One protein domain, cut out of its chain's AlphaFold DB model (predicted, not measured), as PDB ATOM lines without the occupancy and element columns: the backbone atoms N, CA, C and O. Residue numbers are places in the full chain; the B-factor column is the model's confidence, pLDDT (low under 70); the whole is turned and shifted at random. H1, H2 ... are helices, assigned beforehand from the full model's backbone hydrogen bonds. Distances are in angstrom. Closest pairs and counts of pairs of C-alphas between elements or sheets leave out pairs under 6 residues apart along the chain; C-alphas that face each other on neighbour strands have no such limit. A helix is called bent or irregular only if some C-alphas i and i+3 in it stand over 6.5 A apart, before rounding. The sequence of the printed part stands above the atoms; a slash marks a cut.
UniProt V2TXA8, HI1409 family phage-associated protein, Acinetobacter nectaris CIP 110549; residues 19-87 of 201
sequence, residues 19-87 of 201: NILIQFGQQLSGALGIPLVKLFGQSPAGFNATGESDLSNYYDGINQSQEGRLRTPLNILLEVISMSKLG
ATOM      1  N   ASN A  19       7.419   1.008 -24.138       86.31
ATOM      2  CA  ASN A  19       8.220   2.156 -23.709       86.31
ATOM      3  C   ASN A  19       9.642   1.748 -23.307       86.31
ATOM      4  O   ASN A  19      10.601   2.435 -23.656       86.31
ATOM      5  N   ILE A  20       9.797   0.621 -22.606       88.94
ATOM      6  CA  ILE A  20      11.118   0.106 -22.215       88.94
ATOM      7  C   ILE A  20      11.943  -0.265 -23.454       88.94
ATOM      8  O   ILE A  20      13.121   0.081 -23.534       88.94
ATOM      9  N   LEU A  21      11.333  -0.929 -24.440       87.81
ATOM     10  CA  LEU A  21      12.014  -1.300 -25.683       87.81
ATOM     11  C   LEU A  21      12.462  -0.072 -26.485       87.81
ATOM     12  O   LEU A  21      13.586  -0.057 -26.988       87.81
ATOM     13  N   ILE A  22      11.634   0.974 -26.555       86.19
ATOM     14  CA  ILE A  22      11.998   2.236 -27.218       86.19
ATOM     15  C   ILE A  22      13.176   2.908 -26.500       86.19
ATOM     16  O   ILE A  22      14.127   3.333 -27.156       86.19
ATOM     17  N   GLN A  23      13.161   2.955 -25.165       88.50
ATOM     18  CA  GLN A  23      14.261   3.522 -24.376       88.50
ATOM     19  C   GLN A  23      15.572   2.749 -24.575       88.50
ATOM     20  O   GLN A  23      16.634   3.356 -24.724       88.50
ATOM     21  N   PHE A  24      15.514   1.416 -24.658       90.25
ATOM     22  CA  PHE A  24      16.687   0.621 -25.021       90.25
ATOM     23  C   PHE A  24      17.178   0.926 -26.439       90.25
ATOM     24  O   PHE A  24      18.384   1.072 -26.639       90.25
ATOM     25  N   GLY A  25      16.271   1.084 -27.407       88.88
ATOM     26  CA  GLY A  25      16.619   1.524 -28.761       88.88
ATOM     27  C   GLY A  25      17.351   2.870 -28.765       88.88
ATOM     28  O   GLY A  25      18.392   3.006 -29.405       88.88
ATOM     29  N   GLN A  26      16.876   3.834 -27.973       88.75
ATOM     30  CA  GLN A  26      17.517   5.143 -27.801       88.75
ATOM     31  C   GLN A  26      18.929   5.048 -27.224       88.75
ATOM     32  O   GLN A  26      19.858   5.651 -27.769       88.75
ATOM     33  N   GLN A  27      19.118   4.249 -26.174       91.50
ATOM     34  CA  GLN A  27      20.438   4.035 -25.577       91.50
ATOM     35  C   GLN A  27      21.411   3.353 -26.545       91.50
ATOM     36  O   GLN A  27      22.566   3.765 -26.636       91.50
ATOM     37  N   LEU A  28      20.953   2.346 -27.298       92.69
ATOM     38  CA  LEU A  28      21.770   1.659 -28.300       92.69
ATOM     39  C   LEU A  28      22.185   2.598 -29.435       92.69
ATOM     40  O   LEU A  28      23.363   2.642 -29.784       92.69
ATOM     41  N   SER A  29      21.249   3.383 -29.974       90.69
ATOM     42  CA  SER A  29      21.550   4.406 -30.979       90.69
ATOM     43  C   SER A  29      22.573   5.423 -30.480       90.69
ATOM     44  O   SER A  29      23.532   5.716 -31.192       90.69
ATOM     45  N   GLY A  30      22.421   5.907 -29.242       88.75
ATOM     46  CA  GLY A  30      23.384   6.817 -28.622       88.75
ATOM     47  C   GLY A  30      24.770   6.192 -28.445       88.75
ATOM     48  O   GLY A  30      25.772   6.825 -28.760       88.75
ATOM     49  N   ALA A  31      24.838   4.934 -28.003       92.25
ATOM     50  CA  ALA A  31      26.102   4.221 -27.808       92.25
ATOM     51  C   ALA A  31      26.832   3.918 -29.127       92.25
ATOM     52  O   ALA A  31      28.059   3.960 -29.179       92.25
ATOM     53  N   LEU A  32      26.084   3.607 -30.188       91.31
ATOM     54  CA  LEU A  32      26.635   3.326 -31.515       91.31
ATOM     55  C   LEU A  32      26.924   4.602 -32.317       91.31
ATOM     56  O   LEU A  32      27.614   4.533 -33.330       91.31
ATOM     57  N   GLY A  33      26.375   5.746 -31.900       88.88
ATOM     58  CA  GLY A  33      26.399   6.983 -32.679       88.88
ATOM     59  C   GLY A  33      25.588   6.893 -33.976       88.88
ATOM     60  O   GLY A  33      25.854   7.646 -34.904       88.88
ATOM     61  N   ILE A  34      24.624   5.967 -34.065       92.06
ATOM     62  CA  ILE A  34      23.767   5.769 -35.243       92.06
ATOM     63  C   ILE A  34      22.338   6.211 -34.889       92.06
ATOM     64  O   ILE A  34      21.737   5.620 -33.984       92.06
ATOM     65  N   PRO A  35      21.747   7.187 -35.604       89.31
ATOM     66  CA  PRO A  35      20.382   7.653 -35.362       89.31
ATOM     67  C   PRO A  35      19.331   6.545 -35.401       89.31
ATOM     68  O   PRO A  35      19.457   5.594 -36.175       89.31
ATOM     69  N   LEU A  36      18.232   6.708 -34.656       87.06
ATOM     70  CA  LEU A  36      17.124   5.736 -34.617       87.06
ATOM     71  C   LEU A  36      16.521   5.496 -36.000       87.06
ATOM     72  O   LEU A  36      16.286   4.351 -36.385       87.06
ATOM     73  N   VAL A  37      16.342   6.572 -36.767       87.00
ATOM     74  CA  VAL A  37      15.841   6.519 -38.146       87.00
ATOM     75  C   VAL A  37      16.697   5.632 -39.041       87.00
ATOM     76  O   VAL A  37      16.172   4.968 -39.928       87.00
ATOM     77  N   LYS A  38      18.008   5.564 -38.783       88.12
ATOM     78  CA  LYS A  38      18.942   4.742 -39.554       88.12
ATOM     79  C   LYS A  38      19.087   3.333 -38.985       88.12
ATOM     80  O   LYS A  38      19.164   2.384 -39.759       88.12
ATOM     81  N   LEU A  39      19.134   3.199 -37.659       89.62
ATOM     82  CA  LEU A  39      19.383   1.931 -36.970       89.62
ATOM     83  C   LEU A  39      18.138   1.037 -36.904       89.62
ATOM     84  O   LEU A  39      18.246  -0.175 -37.066       89.62
ATOM     85  N   PHE A  40      16.965   1.630 -36.684       85.94
ATOM     86  CA  PHE A  40      15.701   0.916 -36.474       85.94
ATOM     87  C   PHE A  40      14.631   1.234 -37.525       85.94
ATOM     88  O   PHE A  40      13.572   0.611 -37.508       85.94
ATOM     89  N   GLY A  41      14.868   2.194 -38.428       81.19
ATOM     90  CA  GLY A  41      13.867   2.615 -39.419       81.19
ATOM     91  C   GLY A  41      12.646   3.298 -38.796       81.19
ATOM     92  O   GLY A  41      11.594   3.376 -39.422       81.19
ATOM     93  N   GLN A  42      12.766   3.753 -37.547       75.12
ATOM     94  CA  GLN A  42      11.692   4.403 -36.807       75.12
ATOM     95  C   GLN A  42      11.908   5.913 -36.813       75.12
ATOM     96  O   GLN A  42      12.966   6.390 -36.403       75.12
ATOM     97  N   SER A  43      10.895   6.664 -37.249       68.62
ATOM     98  CA  SER A  43      10.862   8.116 -37.063       68.62
ATOM     99  C   SER A  43      10.836   8.449 -35.568       68.62
ATOM    100  O   SER A  43      10.165   7.743 -34.807       68.62
ATOM    101  N   PRO A  44      11.536   9.502 -35.112       65.69
ATOM    102  CA  PRO A  44      11.485   9.893 -33.713       65.69
ATOM    103  C   PRO A  44      10.055  10.311 -33.340       65.69
ATOM    104  O   PRO A  44       9.314  10.865 -34.151       65.69
ATOM    105  N   ALA A  45       9.644  10.032 -32.106       69.31
ATOM    106  CA  ALA A  45       8.322  10.419 -31.633       69.31
ATOM    107  C   ALA A  45       8.259  11.942 -31.405       69.31
ATOM    108  O   ALA A  45       9.031  12.482 -30.618       69.31
ATOM    109  N   GLY A  46       7.325  12.629 -32.071       62.47
ATOM    110  CA  GLY A  46       7.082  14.066 -31.900       62.47
ATOM    111  C   GLY A  46       6.631  14.755 -33.191       62.47
ATOM    112  O   GLY A  46       7.010  14.352 -34.289       62.47
ATOM    113  N   PHE A  47       5.810  15.804 -33.076       44.00
ATOM    114  CA  PHE A  47       5.468  16.667 -34.215       44.00
ATOM    115  C   PHE A  47       6.758  17.326 -34.746       44.00
ATOM    116  O   PHE A  47       7.488  17.933 -33.967       44.00
ATOM    117  N   ASN A  48       7.024  17.216 -36.054       54.06
ATOM    118  CA  ASN A  48       8.209  17.726 -36.780       54.06
ATOM    119  C   ASN A  48       9.521  16.920 -36.672       54.06
ATOM    120  O   ASN A  48      10.562  17.402 -37.115       54.06
ATOM    121  N   ALA A  49       9.507  15.690 -36.158       62.41
ATOM    122  CA  ALA A  49      10.699  14.844 -36.148       62.41
ATOM    123  C   ALA A  49      10.858  14.059 -37.468       62.41
ATOM    124  O   ALA A  49      10.556  12.872 -37.547       62.41
ATOM    125  N   THR A  50      11.334  14.715 -38.530       68.56
ATOM    126  CA  THR A  50      11.674  14.033 -39.799       68.56
ATOM    127  C   THR A  50      12.967  13.214 -39.704       68.56
ATOM    128  O   THR A  50      13.217  12.364 -40.551       68.56
ATOM    129  N   GLY A  51      13.777  13.434 -38.659       74.50
ATOM    130  CA  GLY A  51      15.087  12.797 -38.483       74.50
ATOM    131  C   GLY A  51      16.199  13.414 -39.338       74.50
ATOM    132  O   GLY A  51      17.318  12.913 -39.325       74.50
ATOM    133  N   GLU A  52      15.910  14.506 -40.047       79.69
ATOM    134  CA  GLU A  52      16.829  15.159 -40.988       79.69
ATOM    135  C   GLU A  52      18.094  15.667 -40.285       79.69
ATOM    136  O   GLU A  52      19.213  15.351 -40.680       79.69
ATOM    137  N   SER A  53      17.930  16.367 -39.157       81.75
ATOM    138  CA  SER A  53      19.069  16.835 -38.360       81.75
ATOM    139  C   SER A  53      19.901  15.680 -37.799       81.75
ATOM    140  O   SER A  53      21.126  15.779 -37.771       81.75
ATOM    141  N   ASP A  54      19.263  14.582 -37.382       83.25
ATOM    142  CA  ASP A  54      19.976  13.416 -36.857       83.25
ATOM    143  C   ASP A  54      20.793  12.728 -37.958       83.25
ATOM    144  O   ASP A  54      21.930  12.315 -37.726       83.25
ATOM    145  N   LEU A  55      20.234  12.629 -39.170       87.31
ATOM    146  CA  LEU A  55      20.936  12.106 -40.340       87.31
ATOM    147  C   LEU A  55      22.102  13.007 -40.755       87.31
ATOM    148  O   LEU A  55      23.157  12.476 -41.095       87.31
ATOM    149  N   SER A  56      21.946  14.335 -40.677       85.69
ATOM    150  CA  SER A  56      23.012  15.282 -41.041       85.69
ATOM    151  C   SER A  56      24.196  15.100 -40.109       85.69
ATOM    152  O   SER A  56      25.295  14.788 -40.558       85.69
ATOM    153  N   ASN A  57      23.939  15.150 -38.801       86.56
ATOM    154  CA  ASN A  57      24.962  14.946 -37.779       86.56
ATOM    155  C   ASN A  57      25.656  13.580 -37.923       86.56
ATOM    156  O   ASN A  57      26.866  13.462 -37.730       86.56
ATOM    157  N   TYR A  58      24.901  12.537 -38.276       91.56
ATOM    158  CA  TYR A  58      25.456  11.206 -38.512       91.56
ATOM    159  C   TYR A  58      26.386  11.161 -39.728       91.56
ATOM    160  O   TYR A  58      27.482  10.600 -39.646       91.56
ATOM    161  N   TYR A  59      25.978  11.754 -40.849       93.12
ATOM    162  CA  TYR A  59      26.806  11.818 -42.052       93.12
ATOM    163  C   TYR A  59      28.045  12.696 -41.851       93.12
ATOM    164  O   TYR A  59      29.129  12.291 -42.279       93.12
ATOM    165  N   ASP A  60      27.934  13.802 -41.114       90.31
ATOM    166  CA  ASP A  60      29.078  14.638 -40.731       90.31
ATOM    167  C   ASP A  60      30.078  13.860 -39.865       90.31
ATOM    168  O   ASP A  60      31.288  13.911 -40.104       90.31
ATOM    169  N   GLY A  61      29.593  13.061 -38.910       92.94
ATOM    170  CA  GLY A  61      30.437  12.183 -38.092       92.94
ATOM    171  C   GLY A  61      31.147  11.089 -38.901       92.94
ATOM    172  O   GLY A  61      32.312  10.759 -38.631       92.94
ATOM    173  N   ILE A  62      30.487  10.540 -39.929       94.56
ATOM    174  CA  ILE A  62      31.129   9.611 -40.872       94.56
ATOM    175  C   ILE A  62      32.217  10.332 -41.664       94.56
ATOM    176  O   ILE A  62      33.336   9.819 -41.727       94.56
ATOM    177  N   ASN A  63      31.921  11.503 -42.229       94.25
ATOM    178  CA  ASN A  63      32.898  12.277 -42.989       94.25
ATOM    179  C   ASN A  63      34.113  12.625 -42.117       94.25
ATOM    180  O   ASN A  63      35.249  12.348 -42.487       94.25
ATOM    181  N   GLN A  64      33.891  13.090 -40.885       94.75
ATOM    182  CA  GLN A  64      34.963  13.337 -39.920       94.75
ATOM    183  C   GLN A  64      35.813  12.082 -39.656       94.75
ATOM    184  O   GLN A  64      37.037  12.165 -39.544       94.75
ATOM    185  N   SER A  65      35.187  10.906 -39.578       95.19
ATOM    186  CA  SER A  65      35.901   9.636 -39.412       95.19
ATOM    187  C   SER A  65      36.706   9.250 -40.656       95.19
ATOM    188  O   SER A  65      37.818   8.734 -40.520       95.19
ATOM    189  N   GLN A  66      36.174   9.491 -41.855       97.06
ATOM    190  CA  GLN A  66      36.878   9.279 -43.120       97.06
ATOM    191  C   GLN A  66      38.096  10.204 -43.219       97.06
ATOM    192  O   GLN A  66      39.209   9.731 -43.454       97.06
ATOM    193  N   GLU A  67      37.918  11.487 -42.920       96.19
ATOM    194  CA  GLU A  67      38.999  12.469 -42.878       96.19
ATOM    195  C   GLU A  67      40.068  12.104 -41.848       96.19
ATOM    196  O   GLU A  67      41.251  12.010 -42.167       96.19
ATOM    197  N   GLY A  68      39.662  11.823 -40.611       97.25
ATOM    198  CA  GLY A  68      40.606  11.557 -39.529       97.25
ATOM    199  C   GLY A  68      41.359  10.233 -39.677       97.25
ATOM    200  O   GLY A  68      42.502  10.127 -39.234       97.25
ATOM    201  N   ARG A  69      40.738   9.205 -40.273       97.44
ATOM    202  CA  ARG A  69      41.291   7.837 -40.277       97.44
ATOM    203  C   ARG A  69      41.743   7.347 -41.642       97.44
ATOM    204  O   ARG A  69      42.650   6.522 -41.699       97.44
ATOM    205  N   LEU A  70      41.102   7.785 -42.722       97.56
ATOM    206  CA  LEU A  70      41.339   7.257 -44.068       97.56
ATOM    207  C   LEU A  70      42.133   8.218 -44.948       97.56
ATOM    208  O   LEU A  70      42.827   7.743 -45.843       97.56
ATOM    209  N   ARG A  71      42.104   9.531 -44.683       96.31
ATOM    210  CA  ARG A  71      42.795  10.537 -45.505       96.31
ATOM    211  C   ARG A  71      44.268  10.199 -45.742       96.31
ATOM    212  O   ARG A  71      44.690  10.062 -46.888       96.31
ATOM    213  N   THR A  72      45.043  10.026 -44.671       96.44
ATOM    214  CA  THR A  72      46.484   9.746 -44.776       96.44
ATOM    215  C   THR A  72      46.777   8.373 -45.392       96.44
ATOM    216  O   THR A  72      47.546   8.330 -46.353       96.44
ATOM    217  N   PRO A  73      46.173   7.255 -44.930       97.50
ATOM    218  CA  PRO A  73      46.414   5.950 -45.548       97.50
ATOM    219  C   PRO A  73      46.040   5.896 -47.033       97.50
ATOM    220  O   PRO A  73      46.770   5.298 -47.821       97.50
ATOM    221  N   LEU A  74      44.933   6.534 -47.428       97.12
ATOM    222  CA  LEU A  74      44.524   6.590 -48.830       97.12
ATOM    223  C   LEU A  74      45.479   7.439 -49.665       97.12
ATOM    224  O   LEU A  74      45.816   7.023 -50.767       97.12
ATOM    225  N   ASN A  75      45.972   8.568 -49.149       95.88
ATOM    226  CA  ASN A  75      46.961   9.368 -49.870       95.88
ATOM    227  C   ASN A  75      48.238   8.561 -50.163       95.88
ATOM    228  O   ASN A  75      48.701   8.529 -51.299       95.88
ATOM    229  N   ILE A  76      48.746   7.827 -49.168       95.81
ATOM    230  CA  ILE A  76      49.909   6.940 -49.342       95.81
ATOM    231  C   ILE A  76      49.613   5.863 -50.393       95.81
ATOM    232  O   ILE A  76      50.430   5.599 -51.275       95.81
ATOM    233  N   LEU A  77      48.437   5.237 -50.318       96.75
ATOM    234  CA  LEU A  77      48.036   4.220 -51.286       96.75
ATOM    235  C   LEU A  77      47.982   4.790 -52.712       96.75
ATOM    236  O   LEU A  77      48.482   4.153 -53.639       96.75
ATOM    237  N   LEU A  78      47.421   5.986 -52.888       96.50
ATOM    238  CA  LEU A  78      47.337   6.666 -54.181       96.50
ATOM    239  C   LEU A  78      48.722   7.035 -54.728       96.50
ATOM    240  O   LEU A  78      48.972   6.833 -55.916       96.50
ATOM    241  N   GLU A  79      49.647   7.489 -53.881       95.31
ATOM    242  CA  GLU A  79      51.044   7.736 -54.268       95.31
ATOM    243  C   GLU A  79      51.729   6.459 -54.775       95.31
ATOM    244  O   GLU A  79      52.344   6.462 -55.847       95.31
ATOM    245  N   VAL A  80      51.572   5.343 -54.054       96.31
ATOM    246  CA  VAL A  80      52.124   4.037 -54.453       96.31
ATOM    247  C   VAL A  80      51.508   3.557 -55.767       96.31
ATOM    248  O   VAL A  80      52.226   3.077 -56.649       96.31
ATOM    249  N   ILE A  81      50.190   3.701 -55.931       96.31
ATOM    250  CA  ILE A  81      49.490   3.336 -57.167       96.31
ATOM    251  C   ILE A  81      49.980   4.194 -58.337       96.31
ATOM    252  O   ILE A  81      50.272   3.637 -59.395       96.31
ATOM    253  N   SER A  82      50.125   5.509 -58.156       95.88
ATOM    254  CA  SER A  82      50.636   6.415 -59.194       95.88
ATOM    255  C   SER A  82      52.045   6.007 -59.626       95.88
ATOM    256  O   SER A  82      52.302   5.814 -60.816       95.88
ATOM    257  N   MET A  83      52.936   5.762 -58.662       95.69
ATOM    258  CA  MET A  83      54.291   5.288 -58.953       95.69
ATOM    259  C   MET A  83      54.287   3.933 -59.671       95.69
ATOM    260  O   MET A  83      55.036   3.744 -60.626       95.69
ATOM    261  N   SER A  84      53.427   2.999 -59.257       96.44
ATOM    262  CA  SER A  84      53.367   1.650 -59.830       96.44
ATOM    263  C   SER A  84      52.740   1.598 -61.226       96.44
ATOM    264  O   SER A  84      53.187   0.812 -62.061       96.44
ATOM    265  N   LYS A  85      51.686   2.382 -61.481       96.62
ATOM    266  CA  LYS A  85      50.886   2.303 -62.715       96.62
ATOM    267  C   LYS A  85      51.258   3.355 -63.746       96.62
ATOM    268  O   LYS A  85      51.210   3.064 -64.936       96.62
ATOM    269  N   LEU A  86      51.623   4.552 -63.297       94.38
ATOM    270  CA  LEU A  86      51.937   5.685 -64.169       94.38
ATOM    271  C   LEU A  86      53.444   5.956 -64.248       94.38
ATOM    272  O   LEU A  86      53.874   6.733 -65.098       94.38
ATOM    273  N   GLY A  87      54.249   5.340 -63.370       94.94
ATOM    274  CA  GLY A  87      55.699   5.551 -63.310       94.94
ATOM    275  C   GLY A  87      56.089   6.966 -62.875       94.94
ATOM    276  O   GLY A  87      57.225   7.384 -63.095       94.94
TER     277      GLY A  87
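What this domain is: This is residues 19 to 87 of the 201 residues of the protein "HI1409 family phage-associated protein" of Acinetobacter nectaris CIP 110549 (UniProt V2TXA8). This is a small head of helix and loop with a long helical arm: at one end H1, the short H2 and the first part of H3 lie together, H2 sitting between H1 and the beginning of H3, and H3 runs away from there and bends; residues 67 to 73, which belong to H3, and residues 75 to 87, of which 75 to 86 belong to H3, stick out. A loop of residues 40 to 51 turns round between H2 and H3. The printed part has 69 residues with three named helices, H1, H2 and H3 in that order, and no named strand; the class is all helix. The whole is extended, with a radius of gyration of the C-alphas of 18.6 A, and spans 61 by 22 by 17 A, the arm making much of the length.

How they stand to each other: Start at H1, residues 19 to 32, and go on to H2, residues 36 to 39. The two touch, H1 with residues 25 to 29 alone; look at Ser 29 and Leu 36, whose C-alphas are the closest, 5.9 A apart. Next comes H3, residues 52 to 86, assigned as one helix by its hydrogen bonds but bent: C-alphas 69 and 72 are 7.1 A apart. Its arms, H3a of residues 52 to 69 and H3b of residues 72 to 86, stand at a steep tilt of 61 degrees. H2 and H3a are close but not clearly touching; their closest C-alphas, those of Lys 38 and Leu 55, are 7.7 A apart. H1 is apart from H3a and from H3b, and H2 is apart from H3b. In H1, H3a and H3b every pair of O i and N i+4 is within hydrogen-bond range; H2 is too short for such a pair, and its one pair of O i and N i+3 is within range.

Where its parts are: Find C-alpha 19 at (8.220, 2.156, -23.709); from there H1 runs 20.0 A to C-alpha 32. H2 covers 5.0 A from Leu 36 to Leu 39. Pick up H3a at C-alpha 52, (16.829, 15.159, -40.988), and follow it for 25.5 A to Arg 69. H3b then runs 20.6 A from Thr 72 to C-alpha 86 at (51.937, 5.685, -64.169).

The domain as a whole: The two C-alphas farthest apart are those of Asn 19 and Gly 87, at 61.9 A. Without the stretches that stand free, the body has 49 residues and spans 44 by 23 by 13 A. The printed part has no cut. The link from H1 to H2 is tight, with 3 residues, and that from H2 to H3a is long, with 12. The mean pLDDT of the printed part is 87.8; look for low values, under 70, at residues 43 to 50.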